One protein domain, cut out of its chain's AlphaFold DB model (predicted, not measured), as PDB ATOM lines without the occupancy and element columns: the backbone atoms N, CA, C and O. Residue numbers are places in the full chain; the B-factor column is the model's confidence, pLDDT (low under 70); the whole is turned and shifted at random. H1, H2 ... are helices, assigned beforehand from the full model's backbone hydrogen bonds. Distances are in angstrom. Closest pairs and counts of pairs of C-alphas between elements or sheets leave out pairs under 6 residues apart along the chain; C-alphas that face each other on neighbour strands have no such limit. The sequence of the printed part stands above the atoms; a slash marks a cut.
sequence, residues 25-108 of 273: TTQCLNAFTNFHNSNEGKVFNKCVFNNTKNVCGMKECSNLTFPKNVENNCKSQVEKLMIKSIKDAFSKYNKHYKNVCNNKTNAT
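What this domain is: This is residues 25 to 108 of the 273 residues of an uncharacterized protein of Piromyces sp. (strain E2) (UniProt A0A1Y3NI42). Picture a rod with one long helix, H6, along one side and a train of short helices beside it: H1 and H2 lead away from the first residue, H3 and H4 turn the chain near the far end of H6, and residues 64 to 67 with H5 come back. H7 follows H6 at the rod's far end and touches no helix. The 84 printed residues hold seven named helices, H1 to H7 in order, and no named strand: all helix. The whole is only just loose, close to compact, with a radius of gyration of the C-alphas of 14.6 A and spans of 49 by 22 by 17 A.

How they stand to each other: Start at H1, residues 26 to 37, which touches H5, residues 68 to 73, at a shallow tilt of 25 degrees, opposite ways; their closest C-alphas, Ala 31 and Val 70, are 5.1 A apart. H2, residues 39 to 48, touches H4, residues 59 to 63, closest at the C-alphas of Cys 47 and Cys 61, 5.5 A. H3, residues 52 to 57, touches residues 97 to 101 of H6, residues 77 to 101, about perpendicular at 74 degrees; the C-alphas of Cys 56 and Cys 101 come closest, 5.1 A. H4 touches residues 94 to 98 of H6, closest at the C-alphas of Asn 63 and Asn 94, 6.1 A. H6 and H7, residues 103 to 106, meet only through their link. Every O i to N i+4 pair is within hydrogen-bond range in H1, H2, H5 and H6; H3 has 0 of 2 but 1 of 3 O i to N i+3 pairs, H4 0 of 1 but 1 of 2, and H7 is too short for an i+4 pair.

Where its parts are: Find C-alpha 26 at (-17.055, 46.441, -30.126), where H1 begins its 16.2 A; H2 measures 14.2 A. H6 runs 35.9 A from C-alpha 77 at (-3.296, 40.957, -28.860) to C-alpha 101 at (-14.148, 27.766, 2.727).

The domain as a whole: The C-alphas of Thr 26 and Thr 108 are the two farthest apart, 50.2 A. The printed part has no cut, and the links between its helices are tight. Look for pLDDT under 70 at residues 50 to 54 and 103 to 108.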
ATOM      1  N   THR A  25     -12.309  45.950 -28.963       89.06
ATOM      2  CA  THR A  25     -13.248  45.971 -30.085       89.06
ATOM      3  C   THR A  25     -14.694  45.952 -29.595       89.06
ATOM      4  O   THR A  25     -15.014  45.400 -28.538       89.06
ATOM      5  N   THR A  26     -15.612  46.475 -30.409       90.12
ATOM      6  CA  THR A  26     -17.055  46.441 -30.126       90.12
ATOM      7  C   THR A  26     -17.569  45.014 -29.897       90.12
ATOM      8  O   THR A  26     -18.425  44.800 -29.045       90.12
ATOM      9  N   GLN A  27     -17.020  44.012 -30.598       92.31
ATOM     10  CA  GLN A  27     -17.372  42.599 -30.391       92.31
ATOM     11  C   GLN A  27     -16.957  42.110 -28.997       92.31
ATOM     12  O   GLN A  27     -17.756  41.487 -28.295       92.31
ATOM     13  N   CYS A  28     -15.741  42.450 -28.563       90.88
ATOM     14  CA  CYS A  28     -15.246  42.118 -27.233       90.88
ATOM     15  C   CYS A  28     -16.034  42.838 -26.121       90.88
ATOM     16  O   CYS A  28     -16.481  42.200 -25.165       90.88
ATOM     17  N   LEU A  29     -16.294  44.141 -26.280       90.31
ATOM     18  CA  LEU A  29     -17.127  44.939 -25.367       90.31
ATOM     19  C   LEU A  29     -18.549  44.373 -25.235       90.31
ATOM     20  O   LEU A  29     -19.059  44.227 -24.120       90.31
ATOM     21  N   ASN A  30     -19.172  43.986 -26.351       92.19
ATOM     22  CA  ASN A  30     -20.491  43.356 -26.349       92.19
ATOM     23  C   ASN A  30     -20.460  41.989 -25.651       92.19
ATOM     24  O   ASN A  30     -21.363  41.685 -24.875       92.19
ATOM     25  N   ALA A  31     -19.414  41.182 -25.847       93.00
ATOM     26  CA  ALA A  31     -19.270  39.905 -25.149       93.00
ATOM     27  C   ALA A  31     -19.115  40.081 -23.625       93.00
ATOM     28  O   ALA A  31     -19.754  39.351 -22.863       93.00
ATOM     29  N   PHE A  32     -18.339  41.073 -23.170       91.25
ATOM     30  CA  PHE A  32     -18.240  41.434 -21.750       91.25
ATOM     31  C   PHE A  32     -19.568  41.949 -21.176       91.25
ATOM     32  O   PHE A  32     -19.945  41.561 -20.072       91.25
ATOM     33  N   THR A  33     -20.299  42.772 -21.932       92.19
ATOM     34  CA  THR A  33     -21.613  43.306 -21.531       92.19
ATOM     35  C   THR A  33     -22.648  42.187 -21.409       92.19
ATOM     36  O   THR A  33     -23.360  42.092 -20.409       92.19
ATOM     37  N   ASN A  34     -22.679  41.278 -22.386       93.44
ATOM     38  CA  ASN A  34     -23.544  40.103 -22.371       93.44
ATOM     39  C   ASN A  34     -23.208  39.172 -21.200       93.44
ATOM     40  O   ASN A  34     -24.127  38.691 -20.544       93.44
ATOM     41  N   PHE A  35     -21.923  38.963 -20.892       92.62
ATOM     42  CA  PHE A  35     -21.518  38.225 -19.693       92.62
ATOM     43  C   PHE A  35     -21.985  38.919 -18.410       92.62
ATOM     44  O   PHE A  35     -22.613  38.273 -17.582       92.62
ATOM     45  N   HIS A  36     -21.742  40.223 -18.248       89.31
ATOM     46  CA  HIS A  36     -22.168  40.968 -17.056       89.31
ATOM     47  C   HIS A  36     -23.681  40.844 -16.795       89.31
ATOM     48  O   HIS A  36     -24.115  40.713 -15.648       89.31
ATOM     49  N   ASN A  37     -24.479  40.837 -17.864       91.56
ATOM     50  CA  ASN A  37     -25.936  40.745 -17.792       91.56
ATOM     51  C   ASN A  37     -26.463  39.296 -17.692       91.56
ATOM     52  O   ASN A  37     -27.638  39.103 -17.344       91.56
ATOM     53  N   SER A  38     -25.624  38.288 -17.955       91.75
ATOM     54  CA  SER A  38     -25.980  36.869 -17.854       91.75
ATOM     55  C   SER A  38     -26.102  36.404 -16.399       91.75
ATOM     56  O   SER A  38     -25.756  37.115 -15.449       91.75
ATOM     57  N   ASN A  39     -26.617  35.191 -16.202       90.31
ATOM     58  CA  ASN A  39     -26.731  34.606 -14.867       90.31
ATOM     59  C   ASN A  39     -25.344  34.367 -14.249       90.31
ATOM     60  O   ASN A  39     -25.143  34.640 -13.068       90.31
ATOM     61  N   GLU A  40     -24.368  33.951 -15.056       87.44
ATOM     62  CA  GLU A  40     -22.976  33.746 -14.655       87.44
ATOM     63  C   GLU A  40     -22.304  35.057 -14.218       87.44
ATOM     64  O   GLU A  40     -21.619  35.073 -13.196       87.44
ATOM     65  N   GLY A  41     -22.527  36.168 -14.933       87.25
ATOM     66  CA  GLY A  41     -22.007  37.482 -14.535       87.25
ATOM     67  C   GLY A  41     -22.644  38.014 -13.254       87.25
ATOM     68  O   GLY A  41     -21.938  38.523 -12.381       87.25
ATOM     69  N   LYS A  42     -23.959  37.826 -13.082       89.25
ATOM     70  CA  LYS A  42     -24.674  38.167 -11.837       89.25
ATOM     71  C   LYS A  42     -24.174  37.344 -10.648       89.25
ATOM     72  O   LYS A  42     -23.947  37.909  -9.577       89.25
ATOM     73  N   VAL A  43     -23.952  36.041 -10.838       87.44
ATOM     74  CA  VAL A  43     -23.332  35.156  -9.839       87.44
ATOM     75  C   VAL A  43     -21.918  35.634  -9.513       87.44
ATOM     76  O   VAL A  43     -21.627  35.871  -8.346       87.44
ATOM     77  N   PHE A  44     -21.062  35.868 -10.512       85.69
ATOM     78  CA  PHE A  44     -19.707  36.387 -10.302       85.69
ATOM     79  C   PHE A  44     -19.712  37.694  -9.494       85.69
ATOM     80  O   PHE A  44     -19.006  37.805  -8.492       85.69
ATOM     81  N   ASN A  45     -20.560  38.655  -9.872       85.44
ATOM     82  CA  ASN A  45     -20.692  39.936  -9.180       85.44
ATOM     83  C   ASN A  45     -21.131  39.737  -7.712       85.44
ATOM     84  O   ASN A  45     -20.502  40.249  -6.783       85.44
ATOM     85  N   LYS A  46     -22.131  38.877  -7.475       84.19
ATOM     86  CA  LYS A  46     -22.584  38.486  -6.130       84.19
ATOM     87  C   LYS A  46     -21.471  37.818  -5.303       84.19
ATOM     88  O   LYS A  46     -21.348  38.104  -4.118       84.19
ATOM     89  N   CYS A  47     -20.649  36.974  -5.918       84.12
ATOM     90  CA  CYS A  47     -19.561  36.245  -5.266       84.12
ATOM     91  C   CYS A  47     -18.330  37.111  -4.941       84.12
ATOM     92  O   CYS A  47     -17.611  36.814  -3.982       84.12
ATOM     93  N   VAL A  48     -18.063  38.153  -5.733       81.31
ATOM     94  CA  VAL A  48     -16.886  39.025  -5.578       81.31
ATOM     95  C   VAL A  48     -17.196  40.273  -4.750       81.31
ATOM     96  O   VAL A  48     -16.402  40.628  -3.881       81.31
ATOM     97  N   PHE A  49     -18.340  40.923  -4.981       77.62
ATOM     98  CA  PHE A  49     -18.653  42.233  -4.394       77.62
ATOM     99  C   PHE A  49     -19.678  42.169  -3.251       77.62
ATOM    100  O   PHE A  49     -19.577  42.947  -2.300       77.62
ATOM    101  N   ASN A  50     -20.631  41.228  -3.270       65.69
ATOM    102  CA  ASN A  50     -21.625  41.109  -2.196       65.69
ATOM    103  C   ASN A  50     -21.127  40.254  -1.019       65.69
ATOM    104  O   ASN A  50     -21.391  39.059  -0.913       65.69
ATOM    105  N   ASN A  51     -20.515  40.950  -0.058       54.06
ATOM    106  CA  ASN A  51     -20.425  40.566   1.354       54.06
ATOM    107  C   ASN A  51     -19.691  39.231   1.630       54.06
ATOM    108  O   ASN A  51     -20.283  38.170   1.851       54.06
ATOM    109  N   THR A  52     -18.360  39.325   1.716       59.56
ATOM    110  CA  THR A  52     -17.394  38.223   1.921       59.56
ATOM    111  C   THR A  52     -17.708  37.262   3.076       59.56
ATOM    112  O   THR A  52     -17.255  36.117   3.056       59.56
ATOM    113  N   LYS A  53     -18.501  37.679   4.073       63.47
ATOM    114  CA  LYS A  53     -18.819  36.887   5.273       63.47
ATOM    115  C   LYS A  53     -19.558  35.573   4.974       63.47
ATOM    116  O   LYS A  53     -19.296  34.584   5.655       63.47
ATOM    117  N   ASN A  54     -20.410  35.543   3.944       68.12
ATOM    118  CA  ASN A  54     -21.249  34.379   3.612       68.12
ATOM    119  C   ASN A  54     -20.858  33.666   2.308       68.12
ATOM    120  O   ASN A  54     -21.565  32.753   1.881       68.12
ATOM    121  N   VAL A  55     -19.726  34.025   1.688       76.69
ATOM    122  CA  VAL A  55     -19.336  33.482   0.375       76.69
ATOM    123  C   VAL A  55     -19.249  31.949   0.381       76.69
ATOM    124  O   VAL A  55     -19.747  31.303  -0.531       76.69
ATOM    125  N   CYS A  56     -18.764  31.359   1.479       81.62
ATOM    126  CA  CYS A  56     -18.653  29.910   1.662       81.62
ATOM    127  C   CYS A  56     -19.990  29.149   1.720       81.62
ATOM    128  O   CYS A  56     -19.994  27.931   1.560       81.62
ATOM    129  N   GLY A  57     -21.108  29.836   1.979       76.75
ATOM    130  CA  GLY A  57     -22.448  29.240   1.924       76.75
ATOM    131  C   GLY A  57     -23.027  29.193   0.507       76.75
ATOM    132  O   GLY A  57     -23.981  28.459   0.251       76.75
ATOM    133  N   MET A  58     -22.454  29.949  -0.432       83.56
ATOM    134  CA  MET A  58     -22.930  30.045  -1.808       83.56
ATOM    135  C   MET A  58     -22.192  29.034  -2.693       83.56
ATOM    136  O   MET A  58     -21.098  29.305  -3.183       83.56
ATOM    137  N   LYS A  59     -22.814  27.871  -2.946       82.38
ATOM    138  CA  LYS A  59     -22.260  26.821  -3.831       82.38
ATOM    139  C   LYS A  59     -21.830  27.366  -5.200       82.38
ATOM    140  O   LYS A  59     -20.797  26.956  -5.722       82.38
ATOM    141  N   GLU A  60     -22.586  28.327  -5.730       85.31
ATOM    142  CA  GLU A  60     -22.340  29.038  -6.993       85.31
ATOM    143  C   GLU A  60     -20.954  29.715  -7.045       85.31
ATOM    144  O   GLU A  60     -20.327  29.767  -8.099       85.31
ATOM    145  N   CYS A  61     -20.425  30.163  -5.901       86.19
ATOM    146  CA  CYS A  61     -19.127  30.834  -5.801       86.19
ATOM    147  C   CYS A  61     -17.932  29.872  -5.714       86.19
ATOM    148  O   CYS A  61     -16.785  30.310  -5.773       86.19
ATOM    149  N   SER A  62     -18.171  28.563  -5.569       82.38
ATOM    150  CA  SER A  62     -17.102  27.577  -5.349       82.38
ATOM    151  C   SER A  62     -16.267  27.248  -6.590       82.38
ATOM    152  O   SER A  62     -15.160  26.714  -6.463       82.38
ATOM    153  N   ASN A  63     -16.790  27.554  -7.780       82.69
ATOM    154  CA  ASN A  63     -16.144  27.264  -9.054       82.69
ATOM    155  C   ASN A  63     -16.569  28.273 -10.135       82.69
ATOM    156  O   ASN A  63     -17.288  27.928 -11.073       82.69
ATOM    157  N   LEU A  64     -16.137  29.530  -9.998       87.31
ATOM    158  CA  LEU A  64     -16.396  30.558 -11.009       87.31
ATOM    159  C   LEU A  64     -15.538  30.282 -12.250       87.31
ATOM    160  O   LEU A  64     -14.309  30.262 -12.172       87.31
ATOM    161  N   THR A  65     -16.169  30.083 -13.403       88.19
ATOM    162  CA  THR A  65     -15.487  29.864 -14.684       88.19
ATOM    163  C   THR A  65     -15.536  31.116 -15.550       88.19
ATOM    164  O   THR A  65     -16.547  31.810 -15.621       88.19
ATOM    165  N   PHE A  66     -14.428  31.414 -16.231       88.50
ATOM    166  CA  PHE A  66     -14.398  32.500 -17.206       88.50
ATOM    167  C   PHE A  66     -15.219  32.107 -18.453       88.50
ATOM    168  O   PHE A  66     -15.032  30.999 -18.970       88.50
ATOM    169  N   PRO A  67     -16.115  32.972 -18.962       90.38
ATOM    170  CA  PRO A  67     -16.988  32.652 -20.090       90.38
ATOM    171  C   PRO A  67     -16.209  32.468 -21.401       90.38
ATOM    172  O   PRO A  67     -15.593  33.403 -21.918       90.38
ATOM    173  N   LYS A  68     -16.339  31.288 -22.024       91.62
ATOM    174  CA  LYS A  68     -15.773  31.005 -23.361       91.62
ATOM    175  C   LYS A  68     -16.248  31.996 -24.434       91.62
ATOM    176  O   LYS A  68     -15.513  32.287 -25.367       91.62
ATOM    177  N   ASN A  69     -17.458  32.546 -24.294       91.12
ATOM    178  CA  ASN A  69     -17.993  33.528 -25.239       91.12
ATOM    179  C   ASN A  69     -17.150  34.817 -25.293       91.12
ATOM    180  O   ASN A  69     -16.975  35.387 -26.364       91.12
ATOM    181  N   VAL A  70     -16.586  35.263 -24.166       91.12
ATOM    182  CA  VAL A  70     -15.692  36.433 -24.155       91.12
ATOM    183  C   VAL A  70     -14.374  36.085 -24.845       91.12
ATOM    184  O   VAL A  70     -13.943  36.803 -25.739       91.12
ATOM    185  N   GLU A  71     -13.786  34.933 -24.518       91.56
ATOM    186  CA  GLU A  71     -12.555  34.443 -25.157       91.56
ATOM    187  C   GLU A  71     -12.670  34.287 -26.684       91.56
ATOM    188  O   GLU A  71     -11.735  34.620 -27.405       91.56
ATOM    189  N   ASN A  72     -13.823  33.845 -27.188       93.31
ATOM    190  CA  ASN A  72     -14.033  33.643 -28.623       93.31
ATOM    191  C   ASN A  72     -14.215  34.955 -29.415       93.31
ATOM    192  O   ASN A  72     -13.878  34.992 -30.601       93.31
ATOM    193  N   ASN A  73     -14.759  36.009 -28.793       92.69
ATOM    194  CA  ASN A  73     -15.054  37.293 -29.451       92.69
ATOM    195  C   ASN A  73     -13.930  38.334 -29.306       92.69
ATOM    196  O   ASN A  73     -13.825  39.242 -30.123       92.69
ATOM    197  N   CYS A  74     -13.079  38.191 -28.295       91.12
ATOM    198  CA  CYS A  74     -11.952  39.073 -28.008       91.12
ATOM    199  C   CYS A  74     -10.655  38.470 -28.592       91.12
ATOM    200  O   CYS A  74     -10.028  37.598 -27.985       91.12
ATOM    201  N   LYS A  75     -10.262  38.893 -29.800       89.88
ATOM    202  CA  LYS A  75      -9.209  38.241 -30.608       89.88
ATOM    203  C   LYS A  75      -7.905  39.035 -30.736       89.88
ATOM    204  O   LYS A  75      -6.890  38.429 -31.110       89.88
ATOM    205  N   SER A  76      -7.912  40.338 -30.452       88.69
ATOM    206  CA  SER A  76      -6.729  41.201 -30.572       88.69
ATOM    207  C   SER A  76      -5.643  40.819 -29.555       88.69
ATOM    208  O   SER A  76      -5.897  40.118 -28.573       88.69
ATOM    209  N   GLN A  77      -4.401  41.252 -29.779       85.62
ATOM    210  CA  GLN A  77      -3.296  40.957 -28.860       85.62
ATOM    211  C   GLN A  77      -3.497  41.627 -27.489       85.62
ATOM    212  O   GLN A  77      -3.285  40.987 -26.457       85.62
ATOM    213  N   VAL A  78      -3.985  42.872 -27.476       84.25
ATOM    214  CA  VAL A  78      -4.328  43.627 -26.256       84.25
ATOM    215  C   VAL A  78      -5.498  42.962 -25.521       84.25
ATOM    216  O   VAL A  78      -5.439  42.749 -24.311       84.25
ATOM    217  N   GLU A  79      -6.528  42.538 -26.254       88.38
ATOM    218  CA  GLU A  79      -7.681  41.818 -25.704       88.38
ATOM    219  C   GLU A  79      -7.289  40.468 -25.087       88.38
ATOM    220  O   GLU A  79      -7.743  40.128 -23.994       88.38
ATOM    221  N   LYS A  80      -6.397  39.709 -25.733       88.62
ATOM    222  CA  LYS A  80      -5.864  38.445 -25.196       88.62
ATOM    223  C   LYS A  80      -5.071  38.652 -23.905       88.62
ATOM    224  O   LYS A  80      -5.207  37.849 -22.981       88.62
ATOM    225  N   LEU A  81      -4.285  39.728 -23.806       85.94
ATOM    226  CA  LEU A  81      -3.589  40.107 -22.569       85.94
ATOM    227  C   LEU A  81      -4.584  40.462 -21.452       85.94
ATOM    228  O   LEU A  81      -4.443  39.974 -20.326       85.94
ATOM    229  N   MET A  82      -5.632  41.229 -21.771       85.75
ATOM    230  CA  MET A  82      -6.720  41.551 -20.841       85.75
ATOM    231  C   MET A  82      -7.445  40.284 -20.353       85.75
ATOM    232  O   MET A  82      -7.583  40.087 -19.146       85.75
ATOM    233  N   ILE A  83      -7.841  39.382 -21.260       90.25
ATOM    234  CA  ILE A  83      -8.468  38.097 -20.908       90.25
ATOM    235  C   ILE A  83      -7.557  37.263 -20.014       90.25
ATOM    236  O   ILE A  83      -8.035  36.708 -19.027       90.25
ATOM    237  N   LYS A  84      -6.258  37.170 -20.327       89.19
ATOM    238  CA  LYS A  84      -5.298  36.414 -19.515       89.19
ATOM    239  C   LYS A  84      -5.261  36.937 -18.076       89.19
ATOM    240  O   LYS A  84      -5.416  36.151 -17.146       89.19
ATOM    241  N   SER A  85      -5.166  38.258 -17.903       85.06
ATOM    242  CA  SER A  85      -5.207  38.905 -16.584       85.06
ATOM    243  C   SER A  85      -6.504  38.593 -15.817       85.06
ATOM    244  O   SER A  85      -6.473  38.243 -14.635       85.06
ATOM    245  N   ILE A  86      -7.656  38.624 -16.500       86.56
ATOM    246  CA  ILE A  86      -8.953  38.307 -15.881       86.56
ATOM    247  C   ILE A  86      -9.051  36.812 -15.526       86.56
ATOM    248  O   ILE A  86      -9.493  36.475 -14.428       86.56
ATOM    249  N   LYS A  87      -8.584  35.902 -16.389       89.06
ATOM    250  CA  LYS A  87      -8.509  34.460 -16.089       89.06
ATOM    251  C   LYS A  87      -7.637  34.174 -14.865       89.06
ATOM    252  O   LYS A  87      -8.034  33.380 -14.009       89.06
ATOM    253  N   ASP A  88      -6.502  34.858 -14.736       86.06
ATOM    254  CA  ASP A  88      -5.638  34.758 -13.557       86.06
ATOM    255  C   ASP A  88      -6.346  35.270 -12.290       86.06
ATOM    256  O   ASP A  88      -6.199  34.672 -11.221       86.06
ATOM    257  N   ALA A  89      -7.169  36.321 -12.391       85.00
ATOM    258  CA  ALA A  89      -7.997  36.802 -11.282       85.00
ATOM    259  C   ALA A  89      -9.075  35.781 -10.862       85.00
ATOM    260  O   ALA A  89      -9.206  35.501  -9.670       85.00
ATOM    261  N   PHE A  90      -9.783  35.155 -11.813       87.81
ATOM    262  CA  PHE A  90     -10.729  34.058 -11.535       87.81
ATOM    263  C   PHE A  90     -10.032  32.863 -10.860       87.81
ATOM    264  O   PHE A  90     -10.527  32.322  -9.869       87.81
ATOM    265  N   SER A  91      -8.849  32.476 -11.349       89.12
ATOM    266  CA  SER A  91      -8.042  31.396 -10.765       89.12
ATOM    267  C   SER A  91      -7.618  31.707  -9.322       89.12
ATOM    268  O   SER A  91      -7.816  30.889  -8.416       89.12
ATOM    269  N   LYS A  92      -7.118  32.928  -9.073       86.19
ATOM    270  CA  LYS A  92      -6.772  33.420  -7.727       86.19
ATOM    271  C   LYS A  92      -7.989  33.448  -6.800       86.19
ATOM    272  O   LYS A  92      -7.871  32.984  -5.666       86.19
ATOM    273  N   TYR A  93      -9.145  33.915  -7.278       86.06
ATOM    274  CA  TYR A  93     -10.394  33.906  -6.514       86.06
ATOM    275  C   TYR A  93     -10.793  32.480  -6.119       86.06
ATOM    276  O   TYR A  93     -10.949  32.203  -4.933       86.06
ATOM    277  N   ASN A  94     -10.870  31.545  -7.071       87.44
ATOM    278  CA  ASN A  94     -11.249  30.155  -6.790       87.44
ATOM    279  C   ASN A  94     -10.265  29.468  -5.823       87.44
ATOM    280  O   ASN A  94     -10.677  28.688  -4.961       87.44
ATOM    281  N   LYS A  95      -8.961  29.767  -5.926       87.69
ATOM    282  CA  LYS A  95      -7.947  29.280  -4.976       87.69
ATOM    283  C   LYS A  95      -8.158  29.871  -3.576       87.69
ATOM    284  O   LYS A  95      -8.119  29.130  -2.596       87.69
ATOM    285  N   HIS A  96      -8.426  31.173  -3.476       83.81
ATOM    286  CA  HIS A  96      -8.723  31.833  -2.204       83.81
ATOM    287  C   HIS A  96     -10.019  31.300  -1.573       83.81
ATOM    288  O   HIS A  96     -10.013  30.942  -0.396       83.81
ATOM    289  N   TYR A  97     -11.087  31.139  -2.360       85.44
ATOM    290  CA  TYR A  97     -12.343  30.520  -1.935       85.44
ATOM    291  C   TYR A  97     -12.095  29.133  -1.336       85.44
ATOM    292  O   TYR A  97     -12.486  28.875  -0.200       85.44
ATOM    293  N   LYS A  98     -11.386  28.246  -2.050       85.50
ATOM    294  CA  LYS A  98     -11.049  26.905  -1.538       85.50
ATOM    295  C   LYS A  98     -10.270  26.987  -0.221       85.50
ATOM    296  O   LYS A  98     -10.624  26.290   0.726       85.50
ATOM    297  N   ASN A  99      -9.284  27.878  -0.123       83.94
ATOM    298  CA  ASN A  99      -8.483  28.055   1.091       83.94
ATOM    299  C   ASN A  99      -9.290  28.583   2.294       83.94
ATOM    300  O   ASN A  99      -9.008  28.186   3.422       83.94
ATOM    301  N   VAL A 100     -10.275  29.460   2.088       82.12
ATOM    302  CA  VAL A 100     -11.093  30.034   3.176       82.12
ATOM    303  C   VAL A 100     -12.270  29.127   3.545       82.12
ATOM    304  O   VAL A 100     -12.607  28.991   4.722       82.12
ATOM    305  N   CYS A 101     -12.893  28.491   2.555       82.19
ATOM    306  CA  CYS A 101     -14.148  27.766   2.727       82.19
ATOM    307  C   CYS A 101     -13.953  26.268   2.994       82.19
ATOM    308  O   CYS A 101     -14.639  25.732   3.862       82.19
ATOM    309  N   ASN A 102     -12.986  25.600   2.351       74.12
ATOM    310  CA  ASN A 102     -12.763  24.162   2.573       74.12
ATOM    311  C   ASN A 102     -11.925  23.879   3.834       74.12
ATOM    312  O   ASN A 102     -12.025  22.795   4.404       74.12
ATOM    313  N   ASN A 103     -11.139  24.846   4.327       61.00
ATOM    314  CA  ASN A 103     -10.426  24.683   5.601       61.00
ATOM    315  C   ASN A 103     -11.356  24.748   6.824       61.00
ATOM    316  O   ASN A 103     -11.055  24.128   7.844       61.00
ATOM    317  N   LYS A 104     -12.523  25.405   6.724       54.72
ATOM    318  CA  LYS A 104     -13.533  25.387   7.799       54.72
ATOM    319  C   LYS A 104     -14.097  23.986   8.053       54.72
ATOM    320  O   LYS A 104     -14.456  23.681   9.184       54.72
ATOM    321  N   THR A 105     -14.110  23.110   7.048       50.53
ATOM    322  CA  THR A 105     -14.525  21.707   7.203       50.53
ATOM    323  C   THR A 105     -13.498  20.875   7.982       50.53
ATOM    324  O   THR A 105     -13.876  19.939   8.680       50.53
ATOM    325  N   ASN A 106     -12.211  21.241   7.927       46.72
ATOM    326  CA  ASN A 106     -11.132  20.561   8.658       46.72
ATOM    327  C   ASN A 106     -10.949  21.078  10.097       46.72
ATOM    328  O   ASN A 106     -10.506  20.321  10.958       46.72
ATOM    329  N   ALA A 107     -11.340  22.325  10.380       44.09
ATOM    330  CA  ALA A 107     -11.314  22.896  11.731       44.09
ATOM    331  C   ALA A 107     -12.343  22.261  12.694       44.09
ATOM    332  O   ALA A 107     -12.227  22.418  13.906       44.09
ATOM    333  N   THR A 108     -13.323  21.509  12.173       45.47
ATOM    334  CA  THR A 108     -14.382  20.852  12.963       45.47
ATOM    335  C   THR A 108     -14.164  19.341  13.121       45.47
ATOM    336  O   THR A 108     -15.117  18.587  13.335       45.47
TER     337      THR A 108